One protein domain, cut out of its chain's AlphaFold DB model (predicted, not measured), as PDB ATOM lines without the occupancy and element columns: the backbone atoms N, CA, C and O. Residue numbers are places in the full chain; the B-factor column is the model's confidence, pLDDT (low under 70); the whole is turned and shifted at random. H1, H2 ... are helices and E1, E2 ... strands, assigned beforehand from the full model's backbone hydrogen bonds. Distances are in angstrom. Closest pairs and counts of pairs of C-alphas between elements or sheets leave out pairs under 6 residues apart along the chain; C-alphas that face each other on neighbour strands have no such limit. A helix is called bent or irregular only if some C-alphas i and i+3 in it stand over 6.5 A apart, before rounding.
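AT A GLANCE: This is residues 2 to 127 of the 1114 residues of an uncharacterized protein of Brevibacillus panacihumi W25 (UniProt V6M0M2). One strongly twisted sheet of five strands runs through the domain, with H1 covering the E2 and E3 part of one face and H4 and H6 beside the strands toward the other face. The turn of the E2 and E3 hairpin lies at one end of the longest axis, and the corner between H2 and the long H3 at the other. The printed part has 126 residues with seven named helices and five named strands, in the order H1 E1 E2 E3 H2 H3 H4 E4 H5 H6 E5 H7; the sheet, E1 E2 E3 E4 E5, is mixed and so is the class. It is compact, with a radius of gyration of the C-alphas of 14.0 A and spans of 41 by 30 by 24 A.

HOW THE PARTS SIT: Start at H1, residues 2 to 11, on the sheet at a height of 8.9 A, the two making two layers; it runs along the strands, 16 degrees from E2, residues 25 to 33, on the local plane. E1, residues 14 to 21, E2 and E3, residues 36 to 45, form a meander, each strand the antiparallel neighbour of the one before; look at N 17 and O 28, 2.9 A, and N 29 and O 41, 2.9 A. H2, residues 48 to 54, and H3, residues 58 to 73, touch only at the corner, C-alphas Val 54 and Tyr 61 being closest at 5.3 A; both only graze the sheet. H4, residues 78 to 83, leads to E4, residues 84 to 90, parallel to E3, with N 87 and O 42 at 2.8 A. H5, residues 92 to 95, only grazes the sheet. H6, residues 100 to 107, is on the same face as H4, opposite to H1. E5, residues 114 to 119, is parallel to E4, with N 88 and O 116 at 2.8 A. E3, H2 H3 H4, E4 and E4, H5 H6, E5 are strand-helix-strand units, parallel neighbour strands joined through helices; the second has a right-handed crossover. H7, residues 123 to 126, grazes the sheet and touches H1, closest at C-alphas Ala 11 and Ala 124, 6.6 A. Every O i to N i+4 pair is within hydrogen-bond range in H2 and H6; H1 has 5 of 6, H3 9 of 12, H4 0 of 2 but 2 of 3 O i to N i+3 pairs, and H5 and H7 are too short.

IN THESE COORDINATES: Find C-alpha 2 at (-16.395, 77.152, 158.693), where H1 begins its 14.8 A. E1 spans 20.1 A and bends by 56 degrees at residue 17; E2 spans 26.5 A and E3 27.1 A. H3 spans 19.6 A from C-alpha 58 at (-39.733, 58.871, 154.531), with a kink of 40 degrees near residue 67. H3 and H4 are only just irregular: C-alphas 68 and 71 are 6.6 A apart, 78 and 81 6.7 A. E4 spans 19.8 A and E5 16.7 A; H7 ends at C-alpha 126, (-25.890, 76.546, 140.766).

THE WHOLE: The C-alphas farthest apart are those of Gln 34 and Asn 57, 41.5 A. The printed part has no cut, and no link is long. Mean pLDDT of the printed part is 85.5; residues 2 to 3 and 23 are under 70.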
ATOM      1  N   ASN A   2     -15.467  76.006 158.489       56.47
ATOM      2  CA  ASN A   2     -16.395  77.152 158.693       56.47
ATOM      3  C   ASN A   2     -16.152  78.425 157.854       56.47
ATOM      4  O   ASN A   2     -17.099  79.007 157.333       56.47
ATOM      5  N   ASN A   3     -14.899  78.855 157.667       68.62
ATOM      6  CA  ASN A   3     -14.593  80.052 156.867       68.62
ATOM      7  C   ASN A   3     -14.662  79.816 155.344       68.62
ATOM      8  O   ASN A   3     -14.742  80.778 154.581       68.62
ATOM      9  N   ARG A   4     -14.631  78.555 154.887       81.56
ATOM     10  CA  ARG A   4     -14.677  78.191 153.460       81.56
ATOM     11  C   ARG A   4     -16.093  78.344 152.905       81.56
ATOM     12  O   ARG A   4     -16.263  79.010 151.889       81.56
ATOM     13  N   LEU A   5     -17.103  77.812 153.601       84.12
ATOM     14  CA  LEU A   5     -18.499  77.893 153.154       84.12
ATOM     15  C   LEU A   5     -19.025  79.334 153.165       84.12
ATOM     16  O   LEU A   5     -19.668  79.747 152.211       84.12
ATOM     17  N   ILE A   6     -18.684  80.144 154.175       86.25
ATOM     18  CA  ILE A   6     -19.094  81.561 154.221       86.25
ATOM     19  C   ILE A   6     -18.500  82.355 153.045       86.25
ATOM     20  O   ILE A   6     -19.197  83.168 152.435       86.25
ATOM     21  N   LYS A   7     -17.227  82.112 152.692       85.25
ATOM     22  CA  LYS A   7     -16.601  82.720 151.505       85.25
ATOM     23  C   LYS A   7     -17.294  82.280 150.213       85.25
ATOM     24  O   LYS A   7     -17.545  83.125 149.362       85.25
ATOM     25  N   LEU A   8     -17.644  80.997 150.097       85.31
ATOM     26  CA  LEU A   8     -18.370  80.462 148.943       85.31
ATOM     27  C   LEU A   8     -19.783  81.048 148.825       85.31
ATOM     28  O   LEU A   8     -20.130  81.517 147.751       85.31
ATOM     29  N   ILE A   9     -20.552  81.132 149.918       87.12
ATOM     30  CA  ILE A   9     -21.885  81.765 149.945       87.12
ATOM     31  C   ILE A   9     -21.813  83.188 149.376       87.12
ATOM     32  O   ILE A   9     -22.611  83.555 148.515       87.12
ATOM     33  N   ARG A  10     -20.817  83.974 149.803       86.00
ATOM     34  CA  ARG A  10     -20.605  85.334 149.284       86.00
ATOM     35  C   ARG A  10     -20.212  85.337 147.806       86.00
ATOM     36  O   ARG A  10     -20.741  86.143 147.051       86.00
ATOM     37  N   ALA A  11     -19.341  84.421 147.381       83.94
ATOM     38  CA  ALA A  11     -18.957  84.270 145.976       83.94
ATOM     39  C   ALA A  11     -20.132  83.843 145.072       83.94
ATOM     40  O   ALA A  11     -20.159  84.183 143.891       83.94
ATOM     41  N   CYS A  12     -21.138  83.152 145.618       82.06
ATOM     42  CA  CYS A  12     -22.368  82.817 144.902       82.06
ATOM     43  C   CYS A  12     -23.266  84.038 144.628       82.06
ATOM     44  O   CYS A  12     -24.198  83.910 143.841       82.06
ATOM     45  N   GLY A  13     -23.016  85.197 145.252       80.50
ATOM     46  CA  GLY A  13     -23.925  86.350 145.228       80.50
ATOM     47  C   GLY A  13     -24.997  86.303 146.326       80.50
ATOM     48  O   GLY A  13     -25.989  87.025 146.263       80.50
ATOM     49  N   LEU A  14     -24.814  85.452 147.343       88.75
ATOM     50  CA  LEU A  14     -25.700  85.363 148.501       88.75
ATOM     51  C   LEU A  14     -25.101  86.102 149.705       88.75
ATOM     52  O   LEU A  14     -23.897  86.085 149.962       88.75
ATOM     53  N   SER A  15     -25.966  86.717 150.503       90.00
ATOM     54  CA  SER A  15     -25.601  87.363 151.761       90.00
ATOM     55  C   SER A  15     -25.726  86.369 152.913       90.00
ATOM     56  O   SER A  15     -26.829  85.951 153.261       90.00
ATOM     57  N   PHE A  16     -24.602  85.984 153.522       91.62
ATOM     58  CA  PHE A  16     -24.615  85.169 154.741       91.62
ATOM     59  C   PHE A  16     -25.303  85.927 155.885       91.62
ATOM     60  O   PHE A  16     -24.942  87.070 156.164       91.62
ATOM     61  N   VAL A  17     -26.266  85.282 156.544       90.69
ATOM     62  CA  VAL A  17     -27.039  85.862 157.651       90.69
ATOM     63  C   VAL A  17     -26.507  85.359 158.986       90.69
ATOM     64  O   VAL A  17     -26.012  86.141 159.795       90.69
ATOM     65  N   ARG A  18     -26.623  84.050 159.237       90.75
ATOM     66  CA  ARG A  18     -26.276  83.445 160.525       90.75
ATOM     67  C   ARG A  18     -26.023  81.946 160.382       90.75
ATOM     68  O   ARG A  18     -26.571  81.290 159.502       90.75
ATOM     69  N   LYS A  19     -25.207  81.406 161.287       89.81
ATOM     70  CA  LYS A  19     -25.019  79.966 161.487       89.81
ATOM     71  C   LYS A  19     -25.869  79.479 162.664       89.81
ATOM     72  O   LYS A  19     -25.866  80.103 163.728       89.81
ATOM     73  N   HIS A  20     -26.556  78.362 162.472       88.62
ATOM     74  CA  HIS A  20     -27.421  77.686 163.435       88.62
ATOM     75  C   HIS A  20     -26.855  76.293 163.745       88.62
ATOM     76  O   HIS A  20     -26.184  75.698 162.905       88.62
ATOM     77  N   HIS A  21     -27.108  75.786 164.952       84.19
ATOM     78  CA  HIS A  21     -26.747  74.420 165.353       84.19
ATOM     79  C   HIS A  21     -28.043  73.619 165.499       84.19
ATOM     80  O   HIS A  21     -28.614  73.544 166.584       84.19
ATOM     81  N   LEU A  22     -28.559  73.127 164.373       77.12
ATOM     82  CA  LEU A  22     -29.829  72.409 164.260       77.12
ATOM     83  C   LEU A  22     -29.553  71.160 163.429       77.12
ATOM     84  O   LEU A  22     -29.391  71.280 162.223       77.12
ATOM     85  N   TYR A  23     -29.456  69.989 164.065       68.00
ATOM     86  CA  TYR A  23     -29.085  68.745 163.371       68.00
ATOM     87  C   TYR A  23     -27.732  68.878 162.629       68.00
ATOM     88  O   TYR A  23     -27.624  68.669 161.425       68.00
ATOM     89  N   GLY A  24     -26.697  69.323 163.353       78.31
ATOM     90  CA  GLY A  24     -25.395  69.694 162.783       78.31
ATOM     91  C   GLY A  24     -25.267  71.194 162.495       78.31
ATOM     92  O   GLY A  24     -25.948  72.026 163.104       78.31
ATOM     93  N   GLU A  25     -24.341  71.559 161.607       87.06
ATOM     94  CA  GLU A  25     -24.092  72.955 161.238       87.06
ATOM     95  C   GLU A  25     -24.990  73.400 160.078       87.06
ATOM     96  O   GLU A  25     -24.833  72.937 158.953       87.06
ATOM     97  N   VAL A  26     -25.875  74.367 160.320       90.75
ATOM     98  CA  VAL A  26     -26.801  74.898 159.309       90.75
ATOM     99  C   VAL A  26     -26.500  76.369 159.045       90.75
ATOM    100  O   VAL A  26     -26.371  77.171 159.972       90.75
ATOM    101  N   TYR A  27     -26.402  76.756 157.777       92.50
ATOM    102  CA  TYR A  27     -26.045  78.111 157.362       92.50
ATOM    103  C   TYR A  27     -27.244  78.790 156.699       92.50
ATOM    104  O   TYR A  27     -27.767  78.307 155.700       92.50
ATOM    105  N   GLU A  28     -27.672  79.930 157.238       92.88
ATOM    106  CA  GLU A  28     -28.723  80.762 156.650       92.88
ATOM    107  C   GLU A  28     -28.095  81.849 155.770       92.88
ATOM    108  O   GLU A  28     -27.230  82.615 156.216       92.88
ATOM    109  N   ALA A  29     -28.555  81.943 154.526       93.12
ATOM    110  CA  ALA A  29     -28.170  82.973 153.572       93.12
ATOM    111  C   ALA A  29     -29.399  83.578 152.877       93.12
ATOM    112  O   ALA A  29     -30.443  82.942 152.739       93.12
ATOM    113  N   THR A  30     -29.282  84.824 152.425       90.81
ATOM    114  CA  THR A  30     -30.332  85.540 151.688       90.81
ATOM    115  C   THR A  30     -29.837  85.941 150.305       90.81
ATOM    116  O   THR A  30     -28.714  86.416 150.150       90.81
ATOM    117  N   HIS A  31     -30.678  85.761 149.290       89.44
ATOM    118  CA  HIS A  31     -30.448  86.331 147.967       89.44
ATOM    119  C   HIS A  31     -31.059  87.730 147.938       89.44
ATOM    120  O   HIS A  31     -32.256  87.882 148.188       89.44
ATOM    121  N   ARG A  32     -30.238  88.747 147.676       84.00
ATOM    122  CA  ARG A  32     -30.666  90.146 147.605       84.00
ATOM    123  C   ARG A  32     -30.281  90.732 146.261       84.00
ATOM    124  O   ARG A  32     -29.180  90.484 145.779       84.00
ATOM    125  N   TRP A  33     -31.171  91.540 145.709       79.88
ATOM    126  CA  TRP A  33     -30.909  92.354 144.534       79.88
ATOM    127  C   TRP A  33     -31.413  93.766 144.799       79.88
ATOM    128  O   TRP A  33     -32.589  93.956 145.106       79.88
ATOM    129  N   GLN A  34     -30.508  94.746 144.715       77.50
ATOM    130  CA  GLN A  34     -30.755  96.101 145.217       77.50
ATOM    131  C   GLN A  34     -31.226  96.031 146.688       77.50
ATOM    132  O   GLN A  34     -30.563  95.391 147.506       77.50
ATOM    133  N   GLU A  35     -32.369  96.630 147.022       75.12
ATOM    134  CA  GLU A  35     -32.961  96.590 148.369       75.12
ATOM    135  C   GLU A  35     -33.978  95.445 148.559       75.12
ATOM    136  O   GLU A  35     -34.500  95.242 149.656       75.12
ATOM    137  N   VAL A  36     -34.234  94.642 147.518       78.94
ATOM    138  CA  VAL A  36     -35.251  93.582 147.534       78.94
ATOM    139  C   VAL A  36     -34.626  92.241 147.923       78.94
ATOM    140  O   VAL A  36     -33.628  91.795 147.349       78.94
ATOM    141  N   THR A  37     -35.230  91.554 148.898       83.94
ATOM    142  CA  THR A  37     -34.859  90.168 149.230       83.94
ATOM    143  C   THR A  37     -35.661  89.207 148.351       83.94
ATOM    144  O   THR A  37     -36.883  89.246 148.335       83.94
ATOM    145  N   LEU A  38     -34.969  88.344 147.611       82.81
ATOM    146  CA  LEU A  38     -35.553  87.485 146.574       82.81
ATOM    147  C   LEU A  38     -35.821  86.055 147.048       82.81
ATOM    148  O   LEU A  38     -36.615  85.331 146.454       82.81
ATOM    149  N   GLY A  39     -35.116  85.617 148.089       87.56
ATOM    150  CA  GLY A  39     -35.274  84.279 148.644       87.56
ATOM    151  C   GLY A  39     -34.287  83.970 149.760       87.56
ATOM    152  O   GLY A  39     -33.274  84.657 149.934       87.56
ATOM    153  N   LYS A  40     -34.592  82.915 150.514       90.25
ATOM    154  CA  LYS A  40     -33.777  82.406 151.619       90.25
ATOM    155  C   LYS A  40     -33.215  81.030 151.296       90.25
ATOM    156  O   LYS A  40     -33.932  80.166 150.804       90.25
ATOM    157  N   TYR A  41     -31.947  80.832 151.628       92.88
ATOM    158  CA  TYR A  41     -31.213  79.597 151.406       92.88
ATOM    159  C   TYR A  41     -30.740  79.046 152.745       92.88
ATOM    160  O   TYR A  41     -30.060  79.739 153.505       92.88
ATOM    161  N   ILE A  42     -31.106  77.802 153.017       93.62
ATOM    162  CA  ILE A  42     -30.657  77.015 154.160       93.62
ATOM    163  C   ILE A  42     -29.655  76.003 153.618       93.62
ATOM    164  O   ILE A  42     -30.028  75.106 152.868       93.62
ATOM    165  N   LEU A  43     -28.376  76.186 153.930       93.12
ATOM    166  CA  LEU A  43     -27.294  75.337 153.440       93.12
ATOM    167  C   LEU A  43     -26.826  74.398 154.552       93.12
ATOM    168  O   LEU A  43     -26.463  74.857 155.637       93.12
ATOM    169  N   VAL A  44     -26.826  73.098 154.267       92.69
ATOM    170  CA  VAL A  44     -26.524  72.030 155.226       92.69
ATOM    171  C   VAL A  44     -25.395  71.156 154.662       92.69
ATOM    172  O   VAL A  44     -25.663  70.264 153.854       92.69
ATOM    173  N   PRO A  45     -24.127  71.426 155.020       90.50
ATOM    174  CA  PRO A  45     -23.032  70.503 154.743       90.50
ATOM    175  C   PRO A  45     -23.188  69.224 155.571       90.50
ATOM    176  O   PRO A  45     -23.334  69.297 156.789       90.50
ATOM    177  N   MET A  46     -23.147  68.067 154.912       89.06
ATOM    178  CA  MET A  46     -23.252  66.748 155.551       89.06
ATOM    179  C   MET A  46     -22.213  65.777 155.000       89.06
ATOM    180  O   MET A  46     -21.787  65.905 153.854       89.06
ATOM    181  N   ALA A  47     -21.827  64.802 155.824       89.12
ATOM    182  CA  ALA A  47     -21.097  63.622 155.376       89.12
ATOM    183  C   ALA A  47     -22.064  62.585 154.775       89.12
ATOM    184  O   ALA A  47     -23.274  62.635 155.023       89.12
ATOM    185  N   LEU A  48     -21.530  61.631 154.004       87.88
ATOM    186  CA  LEU A  48     -22.321  60.573 153.367       87.88
ATOM    187  C   LEU A  48     -23.208  59.801 154.355       87.88
ATOM    188  O   LEU A  48     -24.407  59.664 154.112       87.88
ATOM    189  N   ASP A  49     -22.641  59.331 155.469       87.81
ATOM    190  CA  ASP A  49     -23.362  58.514 156.454       87.81
ATOM    191  C   ASP A  49     -24.523  59.280 157.102       87.81
ATOM    192  O   ASP A  49     -25.620  58.738 157.237       87.81
ATOM    193  N   ASP A  50     -24.321  60.562 157.421       88.00
ATOM    194  CA  ASP A  50     -25.367  61.427 157.978       88.00
ATOM    195  C   ASP A  50     -26.500  61.640 156.967       88.00
ATOM    196  O   ASP A  50     -27.680  61.530 157.306       88.00
ATOM    197  N   PHE A  51     -26.157  61.891 155.699       90.00
ATOM    198  CA  PHE A  51     -27.148  62.056 154.639       90.00
ATOM    199  C   PHE A  51     -27.929  60.761 154.391       90.00
ATOM    200  O   PHE A  51     -29.152  60.795 154.232       90.00
ATOM    201  N   LEU A  52     -27.259  59.605 154.375       88.62
ATOM    202  CA  LEU A  52     -27.913  58.304 154.238       88.62
ATOM    203  C   LEU A  52     -28.761  57.953 155.467       88.62
ATOM    204  O   LEU A  52     -29.811  57.335 155.298       88.62
ATOM    205  N   GLY A  53     -28.361  58.367 156.667       87.25
ATOM    206  CA  GLY A  53     -29.182  58.256 157.870       87.25
ATOM    207  C   GLY A  53     -30.460  59.081 157.741       87.25
ATOM    208  O   GLY A  53     -31.553  58.534 157.779       87.25
ATOM    209  N   VAL A  54     -30.341  60.379 157.455       87.12
ATOM    210  CA  VAL A  54     -31.491  61.288 157.292       87.12
ATOM    211  C   VAL A  54     -32.448  60.841 156.182       87.12
ATOM    212  O   VAL A  54     -33.649  61.089 156.251       87.12
ATOM    213  N   THR A  55     -31.932  60.191 155.137       88.00
ATOM    214  CA  THR A  55     -32.715  59.780 153.961       88.00
ATOM    215  C   THR A  55     -33.068  58.292 153.931       88.00
ATOM    216  O   THR A  55     -33.501  57.797 152.881       88.00
ATOM    217  N   ALA A  56     -32.898  57.553 155.035       85.25
ATOM    218  CA  ALA A  56     -33.097  56.104 155.030       85.25
ATOM    219  C   ALA A  56     -34.550  55.721 154.713       85.25
ATOM    220  O   ALA A  56     -34.795  54.857 153.866       85.25
ATOM    221  N   ASN A  57     -35.517  56.422 155.307       84.31
ATOM    222  CA  ASN A  57     -36.946  56.271 155.035       84.31
ATOM    223  C   ASN A  57     -37.666  57.634 155.014       84.31
ATOM    224  O   ASN A  57     -37.065  58.677 155.265       84.31
ATOM    225  N   LEU A  58     -38.953  57.635 154.645       82.44
ATOM    226  CA  LEU A  58     -39.733  58.871 154.531       82.44
ATOM    227  C   LEU A  58     -39.917  59.562 155.891       82.44
ATOM    228  O   LEU A  58     -39.749  60.772 155.961       82.44
ATOM    229  N   GLN A  59     -40.192  58.809 156.960       85.81
ATOM    230  CA  GLN A  59     -40.427  59.368 158.298       85.81
ATOM    231  C   GLN A  59     -39.196  60.090 158.859       85.81
ATOM    232  O   GLN A  59     -39.318  61.172 159.426       85.81
ATOM    233  N   GLU A  60     -38.003  59.516 158.699       85.50
ATOM    234  CA  GLU A  60     -36.751  60.138 159.146       85.50
ATOM    235  C   GLU A  60     -36.448  61.424 158.378       85.50
ATOM    236  O   GLU A  60     -36.075  62.434 158.984       85.50
ATOM    237  N   TYR A  61     -36.692  61.420 157.067       88.75
ATOM    238  CA  TYR A  61     -36.518  62.604 156.239       88.75
ATOM    239  C   TYR A  61     -37.533  63.704 156.591       88.75
ATOM    240  O   TYR A  61     -37.161  64.866 156.743       88.75
ATOM    241  N   GLU A  62     -38.801  63.350 156.800       87.69
ATOM    242  CA  GLU A  62     -39.837  64.292 157.240       87.69
ATOM    243  C   GLU A  62     -39.529  64.883 158.618       87.69
ATOM    244  O   GLU A  62     -39.683  66.087 158.826       87.69
ATOM    245  N   ARG A  63     -39.015  64.064 159.542       88.44
ATOM    246  CA  ARG A  63     -38.547  64.523 160.852       88.44
ATOM    247  C   ARG A  63     -37.399  65.522 160.718       88.44
ATOM    248  O   ARG A  63     -37.372  66.518 161.441       88.44
ATOM    249  N   PHE A  64     -36.460  65.287 159.803       89.88
ATOM    250  CA  PHE A  64     -35.408  66.256 159.502       89.88
ATOM    251  C   PHE A  64     -35.994  67.564 158.952       89.88
ATOM    252  O   PHE A  64     -35.630  68.644 159.422       89.88
ATOM    253  N   GLU A  65     -36.931  67.493 158.003       89.50
ATOM    254  CA  GLU A  65     -37.594  68.676 157.445       89.50
ATOM    255  C   GLU A  65     -38.337  69.484 158.529       89.50
ATOM    256  O   GLU A  65     -38.251  70.715 158.548       89.50
ATOM    257  N   GLU A  66     -39.001  68.818 159.477       88.88
ATOM    258  CA  GLU A  66     -39.666  69.453 160.622       88.88
ATOM    259  C   GLU A  66     -38.692  70.103 161.611       88.88
ATOM    260  O   GLU A  66     -38.970  71.176 162.143       88.88
ATOM    261  N   GLN A  67     -37.535  69.490 161.861       87.75
ATOM    262  CA  GLN A  67     -36.561  70.022 162.816       87.75
ATOM    263  C   GLN A  67     -35.702  71.142 162.228       87.75
ATOM    264  O   GLN A  67     -35.378  72.107 162.925       87.75
ATOM    265  N   VAL A  68     -35.320  71.022 160.956       86.31
ATOM    266  CA  VAL A  68     -34.363  71.929 160.317       86.31
ATOM    267  C   VAL A  68     -35.060  72.996 159.493       86.31
ATOM    268  O   VAL A  68     -34.662  74.150 159.584       86.31
ATOM    269  N   LEU A  69     -36.086  72.662 158.707       87.88
ATOM    270  CA  LEU A  69     -36.648  73.574 157.706       87.88
ATOM    271  C   LEU A  69     -37.922  74.282 158.191       87.88
ATOM    272  O   LEU A  69     -38.069  75.491 157.981       87.88
ATOM    273  N   ALA A  70     -38.807  73.576 158.903       88.62
ATOM    274  CA  ALA A  70     -40.053  74.143 159.421       88.62
ATOM    275  C   ALA A  70     -39.860  75.389 160.317       88.62
ATOM    276  O   ALA A  70     -40.609  76.353 160.133       88.62
ATOM    277  N   PRO A  71     -38.841  75.477 161.205       89.00
ATOM    278  CA  PRO A  71     -38.618  76.680 162.006       89.00
ATOM    279  C   PRO A  71     -38.305  77.919 161.165       89.00
ATOM    280  O   PRO A  71     -38.619  79.029 161.583       89.00
ATOM    281  N   PHE A  72     -37.683  77.760 159.993       88.50
ATOM    282  CA  PHE A  72     -37.465  78.874 159.067       88.50
ATOM    283  C   PHE A  72     -38.727  79.174 158.273       88.50
ATOM    284  O   PHE A  72     -39.087  80.341 158.155       88.50
ATOM    285  N   TYR A  73     -39.416  78.142 157.783       88.38
ATOM    286  CA  TYR A  73     -40.651  78.281 157.016       88.38
ATOM    287  C   TYR A  73     -41.727  79.054 157.790       88.38
ATOM    288  O   TYR A  73     -42.231  80.052 157.291       88.38
ATOM    289  N   PHE A  74     -42.017  78.669 159.036       87.00
ATOM    290  CA  PHE A  74     -43.053  79.321 159.848       87.00
ATOM    291  C   PHE A  74     -42.656  80.708 160.380       87.00
ATOM    292  O   PHE A  74     -43.517  81.459 160.834       87.00
ATOM    293  N   ARG A  75     -41.369  81.089 160.312       85.62
ATOM    294  CA  ARG A  75     -40.936  82.479 160.570       85.62
ATOM    295  C   ARG A  75     -41.229  83.409 159.393       85.62
ATOM    296  O   ARG A  75     -41.247  84.625 159.581       85.62
ATOM    297  N   LEU A  76     -41.382  82.867 158.188       83.81
ATOM    298  CA  LEU A  76     -41.686  83.635 156.987       83.81
ATOM    299  C   LEU A  76     -43.192  83.908 156.935       83.81
ATOM    300  O   LEU A  76     -43.999  83.003 157.119       83.81
ATOM    301  N   LYS A  77     -43.574  85.166 156.703       78.69
ATOM    302  CA  LYS A  77     -44.980  85.570 156.566       78.69
ATOM    303  C   LYS A  77     -45.407  85.506 155.098       78.69
ATOM    304  O   LYS A  77     -44.587  85.754 154.223       78.69
ATOM    305  N   GLY A  78     -46.671  85.187 154.831       81.38
ATOM    306  CA  GLY A  78     -47.240  85.207 153.477       81.38
ATOM    307  C   GLY A  78     -46.440  84.404 152.439       81.38
ATOM    308  O   GLY A  78     -46.034  83.259 152.671       81.38
ATOM    309  N   ASP A  79     -46.186  85.030 151.291       84.56
ATOM    310  CA  ASP A  79     -45.579  84.423 150.104       84.56
ATOM    311  C   ASP A  79     -44.063  84.171 150.244       84.56
ATOM    312  O   ASP A  79     -43.472  83.443 149.443       84.56
ATOM    313  N   TRP A  80     -43.407  84.708 151.282       79.88
ATOM    314  CA  TRP A  80     -41.971  84.494 151.530       79.88
ATOM    315  C   TRP A  80     -41.587  83.013 151.627       79.88
ATOM    316  O   TRP A  80     -40.490  82.613 151.228       79.88
ATOM    317  N   SER A  81     -42.509  82.201 152.132       85.00
ATOM    318  CA  SER A  81     -42.393  80.750 152.273       85.00
ATOM    319  C   SER A  81     -42.139  80.017 150.943       85.00
ATOM    320  O   SER A  81     -41.448  78.996 150.919       85.00
ATOM    321  N   TRP A  82     -42.599  80.573 149.816       84.19
ATOM    322  CA  TRP A  82     -42.444  79.999 148.470       84.19
ATOM    323  C   TRP A  82     -41.054  80.221 147.866       84.19
ATOM    324  O   TRP A  82     -40.705  79.617 146.847       84.19
ATOM    325  N   ASN A  83     -40.236  81.059 148.501       87.44
ATOM    326  CA  ASN A  83     -38.871  81.378 148.091       87.44
ATOM    327  C   ASN A  83     -37.840  80.888 149.121       87.44
ATOM    328  O   ASN A  83     -36.791  81.510 149.310       87.44
ATOM    329  N   LEU A  84     -38.150  79.766 149.781       90.25
ATOM    330  CA  LEU A  84     -37.261  79.045 150.687       90.25
ATOM    331  C   LEU A  84     -36.616  77.848 149.972       90.25
ATOM    332  O   LEU A  84     -37.310  77.015 149.382       90.25
ATOM    333  N   TYR A  85     -35.288  77.765 150.043       90.56
ATOM    334  CA  TYR A  85     -34.480  76.729 149.402       90.56
ATOM    335  C   TYR A  85     -33.619  76.009 150.443       90.56
ATOM    336  O   TYR A  85     -32.900  76.657 151.203       90.56
ATOM    337  N   LEU A  86     -33.649  74.680 150.451       92.12
ATOM    338  CA  LEU A  86     -32.767  73.829 151.246       92.12
ATOM    339  C   LEU A  86     -31.700  73.222 150.330       92.12
ATOM    340  O   LEU A  86     -32.026  72.595 149.326       92.12
ATOM    341  N   CYS A  87     -30.432  73.421 150.672       91.69
ATOM    342  CA  CYS A  87     -29.286  72.953 149.903       91.69
ATOM    343  C   CYS A  87     -28.467  71.978 150.747       91.69
ATOM    344  O   CYS A  87     -27.775  72.398 151.676       91.69
ATOM    345  N   PHE A  88     -28.520  70.695 150.407       91.50
ATOM    346  CA  PHE A  88     -27.602  69.692 150.933       91.50
ATOM    347  C   PHE A  88     -26.261  69.800 150.214       91.50
ATOM    348  O   PHE A  88     -26.243  69.884 148.986       91.50
ATOM    349  N   ILE A  89     -25.160  69.825 150.967       91.75
ATOM    350  CA  ILE A  89     -23.806  69.938 150.411       91.75
ATOM    351  C   ILE A  89     -23.017  68.688 150.791       91.75
ATOM    352  O   ILE A  89     -22.761  68.467 151.973       91.75
ATOM    353  N   LEU A  90     -22.639  67.904 149.784       90.44
ATOM    354  CA  LEU A  90     -21.867  66.666 149.910       90.44
ATOM    355  C   LEU A  90     -20.508  66.806 149.206       90.44
ATOM    356  O   LEU A  90     -20.327  67.669 148.339       90.44
ATOM    357  N   GLU A  91     -19.546  65.951 149.556       88.88
ATOM    358  CA  GLU A  91     -18.338  65.782 148.742       88.88
ATOM    359  C   GLU A  91     -18.673  65.065 147.421       88.88
ATOM    360  O   GLU A  91     -19.659  64.338 147.300       88.88
ATOM    361  N   GLU A  92     -17.858  65.301 146.394       84.00
ATOM    362  CA  GLU A  92     -18.127  64.841 145.024       84.00
ATOM    363  C   GLU A  92     -18.086  63.308 144.900       84.00
ATOM    364  O   GLU A  92     -18.878  62.716 144.167       84.00
ATOM    365  N   ASP A  93     -17.214  62.657 145.673       83.69
ATOM    366  CA  ASP A  93     -17.127  61.195 145.752       83.69
ATOM    367  C   ASP A  93     -18.189  60.577 146.672       83.69
ATOM    368  O   ASP A  93     -18.614  59.442 146.440       83.69
ATOM    369  N   ASP A  94     -18.683  61.328 147.658       87.44
ATOM    370  CA  ASP A  94     -19.794  60.904 148.518       87.44
ATOM    371  C   ASP A  94     -21.103  60.885 147.727       87.44
ATOM    372  O   ASP A  94     -21.855  59.914 147.773       87.44
ATOM    373  N   LEU A  95     -21.359  61.924 146.922       84.00
ATOM    374  CA  LEU A  95     -22.580  62.020 146.121       84.00
ATOM    375  C   LEU A  95     -22.743  60.837 145.149       84.00
ATOM    376  O   LEU A  95     -23.859  60.366 144.949       84.00
ATOM    377  N   LYS A  96     -21.642  60.322 144.580       82.00
ATOM    378  CA  LYS A  96     -21.652  59.151 143.678       82.00
ATOM    379  C   LYS A  96     -22.111  57.864 144.367       82.00
ATOM    380  O   LYS A  96     -22.576  56.952 143.690       82.00
ATOM    381  N   GLN A  97     -21.964  57.784 145.688       83.81
ATOM    382  CA  GLN A  97     -22.343  56.623 146.493       83.81
ATOM    383  C   GLN A  97     -23.801  56.694 146.971       83.81
ATOM    384  O   GLN A  97     -24.344  55.696 147.445       83.81
ATOM    385  N   VAL A  98     -24.464  57.849 146.834       83.88
ATOM    386  CA  VAL A  98     -25.869  58.015 147.216       83.88
ATOM    387  C   VAL A  98     -26.781  57.326 146.188       83.88
ATOM    388  O   VAL A  98     -26.734  57.661 145.003       83.88
ATOM    389  N   PRO A  99     -27.687  56.420 146.607       83.50
ATOM    390  CA  PRO A  99     -28.671  55.834 145.702       83.50
ATOM    391  C   PRO A  99     -29.579  56.896 145.061       83.50
ATOM    392  O   PRO A  99     -30.167  57.726 145.760       83.50
ATOM    393  N   ILE A 100     -29.767  56.822 143.737       77.56
ATOM    394  CA  ILE A 100     -30.560  57.789 142.949       77.56
ATOM    395  C   ILE A 100     -31.975  57.958 143.515       77.56
ATOM    396  O   ILE A 100     -32.476  59.076 143.616       77.56
ATOM    397  N   GLU A 101     -32.616  56.865 143.935       79.25
ATOM    398  CA  GLU A 101     -33.965  56.888 144.511       79.25
ATOM    399  C   GLU A 101     -34.070  57.816 145.729       79.25
ATOM    400  O   GLU A 101     -35.082  58.497 145.908       79.25
ATOM    401  N   ARG A 102     -33.011  57.887 146.546       84.25
ATOM    402  CA  ARG A 102     -32.955  58.782 147.706       84.25
ATOM    403  C   ARG A 102     -32.817  60.233 147.272       84.25
ATOM    404  O   ARG A 102     -33.541  61.083 147.783       84.25
ATOM    405  N   MET A 103     -31.958  60.509 146.291       81.94
ATOM    406  CA  MET A 103     -31.804  61.859 145.739       81.94
ATOM    407  C   MET A 103     -33.118  62.377 145.144       81.94
ATOM    408  O   MET A 103     -33.555  63.481 145.463       81.94
ATOM    409  N   VAL A 104     -33.787  61.550 144.336       79.69
ATOM    410  CA  VAL A 104     -35.072  61.884 143.709       79.69
ATOM    411  C   VAL A 104     -36.157  62.106 144.762       79.69
ATOM    412  O   VAL A 104     -36.937  63.047 144.630       79.69
ATOM    413  N   ARG A 105     -36.206  61.287 145.824       83.69
ATOM    414  CA  ARG A 105     -37.152  61.463 146.939       83.69
ATOM    415  C   ARG A 105     -36.995  62.830 147.606       83.69
ATOM    416  O   ARG A 105     -37.993  63.510 147.823       83.69
ATOM    417  N   VAL A 106     -35.757  63.234 147.884       87.06
ATOM    418  CA  VAL A 106     -35.438  64.530 148.495       87.06
ATOM    419  C   VAL A 106     -35.821  65.687 147.569       87.06
ATOM    420  O   VAL A 106     -36.558  66.583 147.976       87.06
ATOM    421  N   GLU A 107     -35.375  65.669 146.308       84.56
ATOM    422  CA  GLU A 107     -35.631  66.763 145.356       84.56
ATOM    423  C   GLU A 107     -37.116  66.896 144.967       84.56
ATOM    424  O   GLU A 107     -37.577  68.003 144.686       84.56
ATOM    425  N   ARG A 108     -37.890  65.799 144.989       82.62
ATOM    426  CA  ARG A 108     -39.353  65.820 144.784       82.62
ATOM    427  C   ARG A 108     -40.143  66.253 146.022       82.62
ATOM    428  O   ARG A 108     -41.348  66.487 145.915       82.62
ATOM    429  N   GLY A 109     -39.505  66.347 147.188       82.94
ATOM    430  CA  GLY A 109     -40.164  66.698 148.441       82.94
ATOM    431  C   GLY A 109     -40.788  68.095 148.391       82.94
ATOM    432  O   GLY A 109     -40.090  69.090 148.192       82.94
ATOM    433  N   LYS A 110     -42.099  68.198 148.642       80.56
ATOM    434  CA  LYS A 110     -42.853  69.466 148.556       80.56
ATOM    435  C   LYS A 110     -42.943  70.247 149.880       80.56
ATOM    436  O   LYS A 110     -43.300  71.421 149.869       80.56
ATOM    437  N   ARG A 111     -42.618  69.628 151.025       85.19
ATOM    438  CA  ARG A 111     -42.796  70.230 152.365       85.19
ATOM    439  C   ARG A 111     -41.795  71.359 152.644       85.19
ATOM    440  O   ARG A 111     -40.602  71.176 152.495       85.19
ATOM    441  N   TYR A 112     -42.234  72.522 153.103       84.12
ATOM    442  CA  TYR A 112     -41.337  73.574 153.615       84.12
ATOM    443  C   TYR A 112     -40.279  74.155 152.636       84.12
ATOM    444  O   TYR A 112     -39.279  74.704 153.086       84.12
ATOM    445  N   GLY A 113     -40.485  74.111 151.314       84.69
ATOM    446  CA  GLY A 113     -39.614  74.778 150.323       84.69
ATOM    447  C   GLY A 113     -38.965  73.830 149.306       84.69
ATOM    448  O   GLY A 113     -39.229  72.629 149.308       84.69
ATOM    449  N   LYS A 114     -38.122  74.366 148.411       87.44
ATOM    450  CA  LYS A 114     -37.467  73.605 147.322       87.44
ATOM    451  C   LYS A 114     -36.138  73.007 147.791       87.44
ATOM    452  O   LYS A 114     -35.349  73.716 148.410       87.44
ATOM    453  N   LYS A 115     -35.867  71.736 147.477       88.62
ATOM    454  CA  LYS A 115     -34.623  71.048 147.865       88.62
ATOM    455  C   LYS A 115     -33.669  70.886 146.705       88.62
ATOM    456  O   LYS A 115     -34.083  70.664 145.572       88.62
ATOM    457  N   LEU A 116     -32.388  70.990 147.025       87.44
ATOM    458  CA  LEU A 116     -31.277  70.825 146.109       87.44
ATOM    459  C   LEU A 116     -30.216  69.981 146.796       87.44
ATOM    460  O   LEU A 116     -29.880  70.225 147.955       87.44
ATOM    461  N   ILE A 117     -29.664  69.027 146.060       88.38
ATOM    462  CA  ILE A 117     -28.472  68.293 146.469       88.38
ATOM    463  C   ILE A 117     -27.330  68.788 145.586       88.38
ATOM    464  O   ILE A 117     -27.422  68.746 144.357       88.38
ATOM    465  N   LEU A 118     -26.291  69.329 146.213       87.69
ATOM    466  CA  LEU A 118     -25.176  70.008 145.564       87.69
ATOM    467  C   LEU A 118     -23.851  69.435 146.063       87.69
ATOM    468  O   LEU A 118     -23.735  69.014 147.214       87.69
ATOM    469  N   THR A 119     -22.830  69.486 145.217       87.75
ATOM    470  CA  THR A 119     -21.443  69.297 145.648       87.75
ATOM    471  C   THR A 119     -20.797  70.633 146.020       87.75
ATOM    472  O   THR A 119     -21.310  71.715 145.706       87.75
ATOM    473  N   TRP A 120     -19.621  70.592 146.646       85.12
ATOM    474  CA  TRP A 120     -18.834  71.803 146.902       85.12
ATOM    475  C   TRP A 120     -18.443  72.568 145.625       85.12
ATOM    476  O   TRP A 120     -18.336  73.796 145.672       85.12
ATOM    477  N   SER A 121     -18.246  71.870 144.498       82.94
ATOM    478  CA  SER A 121     -17.915  72.462 143.190       82.94
ATOM    479  C   SER A 121     -19.145  73.051 142.477       82.94
ATOM    480  O   SER A 121     -19.017  73.974 141.666       82.94
ATOM    481  N   ASP A 122     -20.351  72.584 142.816       81.00
ATOM    482  CA  ASP A 122     -21.611  73.081 142.254       81.00
ATOM    483  C   ASP A 122     -22.102  74.380 142.889       81.00
ATOM    484  O   ASP A 122     -22.815  75.138 142.232       81.00
ATOM    485  N   LEU A 123     -21.728  74.677 144.139       83.44
ATOM    486  CA  LEU A 123     -22.242  75.838 144.880       83.44
ATOM    487  C   LEU A 123     -22.117  77.150 144.092       83.44
ATOM    488  O   LEU A 123     -23.096  77.879 143.936       83.44
ATOM    489  N   ALA A 124     -20.929  77.442 143.560       80.06
ATOM    490  CA  ALA A 124     -20.676  78.679 142.819       80.06
ATOM    491  C   ALA A 124     -21.447  78.748 141.488       80.06
ATOM    492  O   ALA A 124     -21.827  79.843 141.058       80.06
ATOM    493  N   ARG A 125     -21.688  77.588 140.860       76.94
ATOM    494  CA  ARG A 125     -22.335  77.456 139.549       76.94
ATOM    495  C   ARG A 125     -23.861  77.446 139.644       76.94
ATOM    496  O   ARG A 125     -24.512  78.066 138.816       76.94
ATOM    497  N   ARG A 126     -24.439  76.789 140.656       79.19
ATOM    498  CA  ARG A 126     -25.890  76.546 140.766       79.19
ATOM    499  C   ARG A 126     -26.630  77.476 141.730       79.19
ATOM    500  O   ARG A 126     -27.859  77.469 141.708       79.19
ATOM    501  N   LEU A 127     -25.923  78.242 142.574       85.69
ATOM    502  CA  LEU A 127     -26.531  79.206 143.502       85.69
ATOM    503  C   LEU A 127     -26.244  80.668 143.104       85.69
ATOM    504  O   LEU A 127     -25.081  81.001 142.837       85.69
TER     505      LEU A 127